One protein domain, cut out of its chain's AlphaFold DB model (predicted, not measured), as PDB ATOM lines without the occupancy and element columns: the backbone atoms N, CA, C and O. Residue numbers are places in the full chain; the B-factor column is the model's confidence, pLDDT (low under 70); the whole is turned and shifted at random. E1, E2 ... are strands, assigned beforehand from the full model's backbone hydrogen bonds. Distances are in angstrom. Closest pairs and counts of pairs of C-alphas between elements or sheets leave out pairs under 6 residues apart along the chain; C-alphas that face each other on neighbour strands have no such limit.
ATOM      1  N   VAL A 526      40.445  36.349 -29.568       91.06
ATOM      2  CA  VAL A 526      40.162  37.350 -30.596       91.06
ATOM      3  C   VAL A 526      41.380  37.541 -31.488       91.06
ATOM      4  O   VAL A 526      42.430  37.984 -31.025       91.06
ATOM      5  N   TYR A 527      41.236  37.262 -32.784       93.62
ATOM      6  CA  TYR A 527      42.223  37.654 -33.789       93.62
ATOM      7  C   TYR A 527      41.807  38.965 -34.442       93.62
ATOM      8  O   TYR A 527      40.696  39.080 -34.956       93.62
ATOM      9  N   SER A 528      42.703  39.952 -34.446       93.19
ATOM     10  CA  SER A 528      42.462  41.230 -35.112       93.19
ATOM     11  C   SER A 528      43.629  41.633 -36.002       93.19
ATOM     12  O   SER A 528      44.765  41.634 -35.533       93.19
ATOM     13  N   ASN A 529      43.353  41.982 -37.262       93.50
ATOM     14  CA  ASN A 529      44.353  42.484 -38.216       93.50
ATOM     15  C   ASN A 529      45.628  41.597 -38.305       93.50
ATOM     16  O   ASN A 529      46.745  42.106 -38.189       93.50
ATOM     17  N   THR A 530      45.477  40.269 -38.456       90.75
ATOM     18  CA  THR A 530      46.584  39.289 -38.453       90.75
ATOM     19  C   THR A 530      46.635  38.400 -39.698       90.75
ATOM     20  O   THR A 530      45.631  37.858 -40.147       90.75
ATOM     21  N   ASN A 531      47.846  38.145 -40.197       88.75
ATOM     22  CA  ASN A 531      48.103  37.242 -41.331       88.75
ATOM     23  C   ASN A 531      48.957  36.032 -40.904       88.75
ATOM     24  O   ASN A 531      49.649  35.420 -41.721       88.75
ATOM     25  N   SER A 532      49.028  35.764 -39.599       87.81
ATOM     26  CA  SER A 532      49.779  34.658 -39.011       87.81
ATOM     27  C   SER A 532      48.888  33.976 -37.988       87.81
ATOM     28  O   SER A 532      48.643  34.528 -36.915       87.81
ATOM     29  N   LEU A 533      48.411  32.787 -38.335       89.88
ATOM     30  CA  LEU A 533      47.555  31.967 -37.489       89.88
ATOM     31  C   LEU A 533      48.297  30.664 -37.160       89.88
ATOM     32  O   LEU A 533      48.973  30.116 -38.033       89.88
ATOM     33  N   PRO A 534      48.222  30.165 -35.917       87.00
ATOM     34  CA  PRO A 534      48.718  28.835 -35.600       87.00
ATOM     35  C   PRO A 534      47.859  27.784 -36.311       87.00
ATOM     36  O   PRO A 534      46.674  28.005 -36.560       87.00
ATOM     37  N   SER A 535      48.441  26.618 -36.598       85.88
ATOM     38  CA  SER A 535      47.731  25.532 -37.290       85.88
ATOM     39  C   SER A 535      46.523  24.999 -36.513       85.88
ATOM     40  O   SER A 535      45.615  24.426 -37.102       85.88
ATOM     41  N   LEU A 536      46.498  25.202 -35.195       82.81
ATOM     42  CA  LEU A 536      45.380  24.883 -34.315       82.81
ATOM     43  C   LEU A 536      45.187  26.031 -33.314       82.81
ATOM     44  O   LEU A 536      46.123  26.383 -32.595       82.81
ATOM     45  N   THR A 537      43.986  26.607 -33.266       82.44
ATOM     46  CA  THR A 537      43.557  27.578 -32.247       82.44
ATOM     47  C   THR A 537      42.392  26.989 -31.469       82.44
ATOM     48  O   THR A 537      41.378  26.680 -32.085       82.44
ATOM     49  N   ASN A 538      42.505  26.911 -30.139       78.94
ATOM     50  CA  ASN A 538      41.458  26.362 -29.275       78.94
ATOM     51  C   ASN A 538      41.039  27.363 -28.193       78.94
ATOM     52  O   ASN A 538      41.911  27.895 -27.507       78.94
ATOM     53  N   ALA A 539      39.735  27.569 -28.007       75.88
ATOM     54  CA  ALA A 539      39.171  28.400 -26.939       75.88
ATOM     55  C   ALA A 539      38.140  27.630 -26.098       75.88
ATOM     56  O   ALA A 539      37.411  26.787 -26.625       75.88
ATOM     57  N   SER A 540      38.043  27.942 -24.797       71.56
ATOM     58  CA  SER A 540      37.058  27.310 -23.898       71.56
ATOM     59  C   SER A 540      35.615  27.658 -24.233       71.56
ATOM     60  O   SER A 540      34.721  26.895 -23.891       71.56
ATOM     61  N   ASN A 541      35.379  28.799 -24.879       76.31
ATOM     62  CA  ASN A 541      34.041  29.297 -25.154       76.31
ATOM     63  C   ASN A 541      33.931  29.830 -26.589       76.31
ATOM     64  O   ASN A 541      33.250  29.188 -27.393       76.31
ATOM     65  N   SER A 542      34.640  30.911 -26.945       83.88
ATOM     66  CA  SER A 542      34.550  31.500 -28.289       83.88
ATOM     67  C   SER A 542      35.879  31.814 -28.986       83.88
ATOM     68  O   SER A 542      36.886  32.148 -28.357       83.88
ATOM     69  N   ILE A 543      35.875  31.754 -30.324       89.81
ATOM     70  CA  ILE A 543      36.904  32.377 -31.173       89.81
ATOM     71  C   ILE A 543      36.233  33.430 -32.054       89.81
ATOM     72  O   ILE A 543      35.323  33.112 -32.812       89.81
ATOM     73  N   THR A 544      36.706  34.672 -32.011       93.00
ATOM     74  CA  THR A 544      36.193  35.774 -32.836       93.00
ATOM     75  C   THR A 544      37.304  36.378 -33.694       93.00
ATOM     76  O   THR A 544      38.408  36.632 -33.216       93.00
ATOM     77  N   THR A 545      37.041  36.657 -34.968       94.94
ATOM     78  CA  THR A 545      37.962  37.424 -35.827       94.94
ATOM     79  C   THR A 545      37.455  38.852 -36.010       94.94
ATOM     80  O   THR A 545      36.265  39.104 -35.890       94.94
ATOM     81  N   SER A 546      38.330  39.826 -36.253       92.56
ATOM     82  CA  SER A 546      37.946  41.219 -36.530       92.56
ATOM     83  C   SER A 546      38.976  41.919 -37.419       92.56
ATOM     84  O   SER A 546      40.176  41.686 -37.294       92.56
ATOM     85  N   GLY A 547      38.541  42.808 -38.311       90.50
ATOM     86  CA  GLY A 547      39.461  43.425 -39.273       90.50
ATOM     87  C   GLY A 547      40.085  42.387 -40.216       90.50
ATOM     88  O   GLY A 547      39.504  41.331 -40.449       90.50
ATOM     89  N   THR A 548      41.267  42.669 -40.770       92.75
ATOM     90  CA  THR A 548      41.880  41.782 -41.775       92.75
ATOM     91  C   THR A 548      42.508  40.549 -41.125       92.75
ATOM     92  O   THR A 548      43.549  40.654 -40.484       92.75
ATOM     93  N   VAL A 549      41.910  39.370 -41.288       95.00
ATOM     94  CA  VAL A 549      42.468  38.102 -40.795       95.00
ATOM     95  C   VAL A 549      42.631  37.132 -41.956       95.00
ATOM     96  O   VAL A 549      41.640  36.748 -42.564       95.00
ATOM     97  N   THR A 550      43.861  36.726 -42.278       94.19
ATOM     98  CA  THR A 550      44.129  35.951 -43.503       94.19
ATOM     99  C   THR A 550      44.787  34.597 -43.233       94.19
ATOM    100  O   THR A 550      45.879  34.545 -42.662       94.19
ATOM    101  N   VAL A 551      44.178  33.513 -43.726       94.31
ATOM    102  CA  VAL A 551      44.807  32.185 -43.860       94.31
ATOM    103  C   VAL A 551      45.573  32.144 -45.187       94.31
ATOM    104  O   VAL A 551      44.984  32.351 -46.251       94.31
ATOM    105  N   LYS A 552      46.894  31.928 -45.150       94.12
ATOM    106  CA  LYS A 552      47.736  31.946 -46.361       94.12
ATOM    107  C   LYS A 552      47.568  30.676 -47.190       94.12
ATOM    108  O   LYS A 552      47.152  29.640 -46.686       94.12
ATOM    109  N   SER A 553      47.991  30.739 -48.451       91.25
ATOM    110  CA  SER A 553      47.909  29.635 -49.419       91.25
ATOM    111  C   SER A 553      48.654  28.348 -49.027       91.25
ATOM    112  O   SER A 553      48.456  27.321 -49.667       91.25
ATOM    113  N   THR A 554      49.531  28.397 -48.022       90.88
ATOM    114  CA  THR A 554      50.318  27.257 -47.518       90.88
ATOM    115  C   THR A 554      49.890  26.775 -46.137       90.88
ATOM    116  O   THR A 554      50.465  25.812 -45.632       90.88
ATOM    117  N   ASP A 555      48.946  27.468 -45.505       90.81
ATOM    118  CA  ASP A 555      48.594  27.229 -44.113       90.81
ATOM    119  C   ASP A 555      47.387  26.290 -44.030       90.81
ATOM    120  O   ASP A 555      46.427  26.421 -44.790       90.81
ATOM    121  N   ASN A 556      47.429  25.379 -43.058       92.06
ATOM    122  CA  ASN A 556      46.276  24.598 -42.622       92.06
ATOM    123  C   ASN A 556      45.936  25.054 -41.202       92.06
ATOM    124  O   ASN A 556      46.724  24.814 -40.285       92.06
ATOM    125  N   VAL A 557      44.810  25.746 -41.039       92.00
ATOM    126  CA  VAL A 557      44.379  26.348 -39.772       92.00
ATOM    127  C   VAL A 557      43.064  25.725 -39.331       92.00
ATOM    128  O   VAL A 557      42.068  25.811 -40.042       92.00
ATOM    129  N   THR A 558      43.039  25.171 -38.125       88.56
ATOM    130  CA  THR A 558      41.820  24.679 -37.482       88.56
ATOM    131  C   THR A 558      41.468  25.577 -36.297       88.56
ATOM    132  O   THR A 558      42.297  25.796 -35.411       88.56
ATOM    133  N   PHE A 559      40.245  26.106 -36.268       88.19
ATOM    134  CA  PHE A 559      39.668  26.771 -35.097       88.19
ATOM    135  C   PHE A 559      38.744  25.801 -34.362       88.19
ATOM    136  O   PHE A 559      37.812  25.268 -34.963       88.19
ATOM    137  N   GLU A 560      38.973  25.601 -33.066       81.81
ATOM    138  CA  GLU A 560      38.092  24.826 -32.197       81.81
ATOM    139  C   GLU A 560      37.612  25.666 -31.003       81.81
ATOM    140  O   GLU A 560      38.403  26.252 -30.270       81.81
ATOM    141  N   ALA A 561      36.303  25.729 -30.782       78.12
ATOM    142  CA  ALA A 561      35.711  26.409 -29.631       78.12
ATOM    143  C   ALA A 561      34.525  25.598 -29.113       78.12
ATOM    144  O   ALA A 561      33.959  24.805 -29.865       78.12
ATOM    145  N   ALA A 562      34.161  25.775 -27.842       71.56
ATOM    146  CA  ALA A 562      33.035  25.048 -27.259       71.56
ATOM    147  C   ALA A 562      31.680  25.539 -27.778       71.56
ATOM    148  O   ALA A 562      30.828  24.725 -28.121       71.56
ATOM    149  N   ASN A 563      31.491  26.860 -27.845       74.12
ATOM    150  CA  ASN A 563      30.173  27.457 -28.050       74.12
ATOM    151  C   ASN A 563      30.051  28.194 -29.379       74.12
ATOM    152  O   ASN A 563      29.062  28.002 -30.085       74.12
ATOM    153  N   GLU A 564      31.035  29.015 -29.756       84.31
ATOM    154  CA  GLU A 564      30.917  29.823 -30.975       84.31
ATOM    155  C   GLU A 564      32.255  30.144 -31.652       84.31
ATOM    156  O   GLU A 564      33.279  30.379 -31.013       84.31
ATOM    157  N   ILE A 565      32.236  30.183 -32.986       89.12
ATOM    158  CA  ILE A 565      33.330  30.704 -33.809       89.12
ATOM    159  C   ILE A 565      32.738  31.768 -34.732       89.12
ATOM    160  O   ILE A 565      31.963  31.457 -35.636       89.12
ATOM    161  N   ILE A 566      33.087  33.030 -34.486       92.12
ATOM    162  CA  ILE A 566      32.540  34.198 -35.180       92.12
ATOM    163  C   ILE A 566      33.596  34.748 -36.135       92.12
ATOM    164  O   ILE A 566      34.576  35.372 -35.723       92.12
ATOM    165  N   LEU A 567      33.380  34.542 -37.432       94.56
ATOM    166  CA  LEU A 567      34.223  35.109 -38.479       94.56
ATOM    167  C   LEU A 567      33.611  36.424 -38.973       94.56
ATOM    168  O   LEU A 567      32.636  36.402 -39.724       94.56
ATOM    169  N   ASN A 568      34.151  37.563 -38.535       93.94
ATOM    170  CA  ASN A 568      33.646  38.870 -38.961       93.94
ATOM    171  C   ASN A 568      34.222  39.305 -40.318       93.94
ATOM    172  O   ASN A 568      35.142  38.693 -40.867       93.94
ATOM    173  N   GLU A 569      33.668  40.398 -40.849       90.81
ATOM    174  CA  GLU A 569      34.115  41.028 -42.093       90.81
ATOM    175  C   GLU A 569      35.630  41.308 -42.069       90.81
ATOM    176  O   GLU A 569      36.155  41.881 -41.111       90.81
ATOM    177  N   GLY A 570      36.324  40.874 -43.129       90.00
ATOM    178  CA  GLY A 570      37.784  40.930 -43.251       90.00
ATOM    179  C   GLY A 570      38.514  39.604 -42.988       90.00
ATOM    180  O   GLY A 570      39.726  39.545 -43.194       90.00
ATOM    181  N   PHE A 571      37.811  38.536 -42.587       95.38
ATOM    182  CA  PHE A 571      38.370  37.180 -42.607       95.38
ATOM    183  C   PHE A 571      38.442  36.626 -44.040       95.38
ATOM    184  O   PHE A 571      37.429  36.565 -44.738       95.38
ATOM    185  N   GLU A 572      39.622  36.178 -44.471       93.94
ATOM    186  CA  GLU A 572      39.867  35.663 -45.820       93.94
ATOM    187  C   GLU A 572      40.766  34.417 -45.807       93.94
ATOM    188  O   GLU A 572      41.773  34.357 -45.101       93.94
ATOM    189  N   THR A 573      40.459  33.444 -46.666       93.69
ATOM    190  CA  THR A 573      41.338  32.296 -46.940       93.69
ATOM    191  C   THR A 573      41.884  32.423 -48.356       93.69
ATOM    192  O   THR A 573      41.125  32.412 -49.326       93.69
ATOM    193  N   GLN A 574      43.203  32.557 -48.494       93.38
ATOM    194  CA  GLN A 574      43.850  32.626 -49.803       93.38
ATOM    195  C   GLN A 574      43.786  31.277 -50.522       93.38
ATOM    196  O   GLN A 574      43.825  30.217 -49.898       93.38
ATOM    197  N   GLN A 575      43.741  31.310 -51.856       91.56
ATOM    198  CA  GLN A 575      43.691  30.106 -52.685       91.56
ATOM    199  C   GLN A 575      44.857  29.153 -52.359       91.56
ATOM    200  O   GLN A 575      46.019  29.509 -52.539       91.56
ATOM    201  N   GLY A 576      44.528  27.943 -51.896       87.31
ATOM    202  CA  GLY A 576      45.483  26.918 -51.456       87.31
ATOM    203  C   GLY A 576      45.535  26.711 -49.939       87.31
ATOM    204  O   GLY A 576      45.914  25.628 -49.506       87.31
ATOM    205  N   GLY A 577      45.102  27.697 -49.146       90.19
ATOM    206  CA  GLY A 577      45.010  27.580 -47.693       90.19
ATOM    207  C   GLY A 577      43.803  26.743 -47.284       90.19
ATOM    208  O   GLY A 577      42.745  26.827 -47.915       90.19
ATOM    209  N   VAL A 578      43.950  25.951 -46.224       92.25
ATOM    210  CA  VAL A 578      42.862  25.154 -45.646       92.25
ATOM    211  C   VAL A 578      42.454  25.779 -44.324       92.25
ATOM    212  O   VAL A 578      43.288  26.050 -43.461       92.25
ATOM    213  N   PHE A 579      41.155  25.998 -44.168       93.00
ATOM    214  CA  PHE A 579      40.571  26.465 -42.925       93.00
ATOM    215  C   PHE A 579      39.467  25.510 -42.483       93.00
ATOM    216  O   PHE A 579      38.541  25.231 -43.245       93.00
ATOM    217  N   GLU A 580      39.575  25.022 -41.253       90.06
ATOM    218  CA  GLU A 580      38.619  24.109 -40.639       90.06
ATOM    219  C   GLU A 580      38.040  24.726 -39.364       90.06
ATOM    220  O   GLU A 580      38.747  25.328 -38.559       90.06
ATOM    221  N   ILE A 581      36.737  24.542 -39.168       86.12
ATOM    222  CA  ILE A 581      36.036  24.878 -37.929       86.12
ATOM    223  C   ILE A 581      35.629  23.565 -37.277       86.12
ATOM    224  O   ILE A 581      34.950  22.750 -37.903       86.12
ATOM    225  N   ASN A 582      35.990  23.379 -36.012       76.00
ATOM    226  CA  ASN A 582      35.576  22.226 -35.229       76.00
ATOM    227  C   ASN A 582      34.955  22.656 -33.897       76.00
ATOM    228  O   ASN A 582      35.641  22.892 -32.906       76.00
ATOM    229  N   MET A 583      33.627  22.672 -33.855       70.31
ATOM    230  CA  MET A 583      32.872  22.927 -32.623       70.31
ATOM    231  C   MET A 583      32.972  21.764 -31.612       70.31
ATOM    232  O   MET A 583      32.658  21.919 -30.439       70.31
TER     233      MET A 583
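AT A GLANCE: This is residues 526 to 583 of the 589 residues of the protein "M6 family metalloprotease domain-containing protein" of Bacteroidales bacterium (UniProt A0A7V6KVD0). The chain is wound in three stacked turns, roughly a triangle in outline: E1 and E2 lie in the first turn, E3 and E4 in the second, and E5, E6 and E7 in the third. One wall is the sheet of E2, E4 and E7; the other, folded at the bend of E3, holds E1, E3, E5 and E6. The printed part has 58 residues, with no named helix and seven named strands, E1 to E7 in chain order; the class is all strand, and neighbour strands in both sheets are parallel. The whole is compact, with a radius of gyration of the C-alphas of 10.4 A, and spans 28 by 20 by 14 A.

HOW THE PARTS SIT: Start at E1, residues 526 to 530, and look beside it for E3, residues 542 to 551, its parallel neighbour at 5 degrees; N 527 and O 544 are 2.9 A apart, within hydrogen-bond range. E3 bends by 110 degrees at residue 548, and its pairing is staggered. E1 lies on one side of it; on the other side are E5, residues 564 to 566, beside 542 to 544, and E6, residues 571 to 573, beside 548 to 551. For E5, find N 566 and O 543 at 2.8 A; for E6, N 572 and O 549 at 2.8 A. This branched sheet is twisted, with C-alphas up to 4.3 A off its best plane. The second sheet runs E2, residues 536 to 539, then E4, residues 556 to 561, then E7, residues 578 to 582. Its inner strand E4 has N 560 and O 537 of E2 at 2.8 A, and N 559 and O 580 of E7 at 2.8 A. The two sheets form a sandwich, two sheets face to face, with best planes 26 degrees apart. Across it, the closest C-alphas of E3 and E7, Val 551 and Phe 579, are 7.2 A apart. E1 and E4 are apart.

IN THESE COORDINATES: Find C-alpha 526 at (40.162, 37.350, -30.596), where E1 begins. E3, from C-alpha 542 at (34.550, 31.500, -28.289), is 18.7 A long; E4 is 16.8 A and E7 13.0 A, ending at C-alpha 582 at (35.576, 22.226, -35.229). E1 and E2 are 10.3 A each, E6 is 7.2 A and E5 is 6.3 A.

THE WHOLE: The two C-alphas farthest apart, those of Ser 540 and Gln 575, are 29.7 A apart. The printed part has no cut, and the six links between its strands are tight. The mean pLDDT of the printed part is 88.1, and no printed residue is under 70.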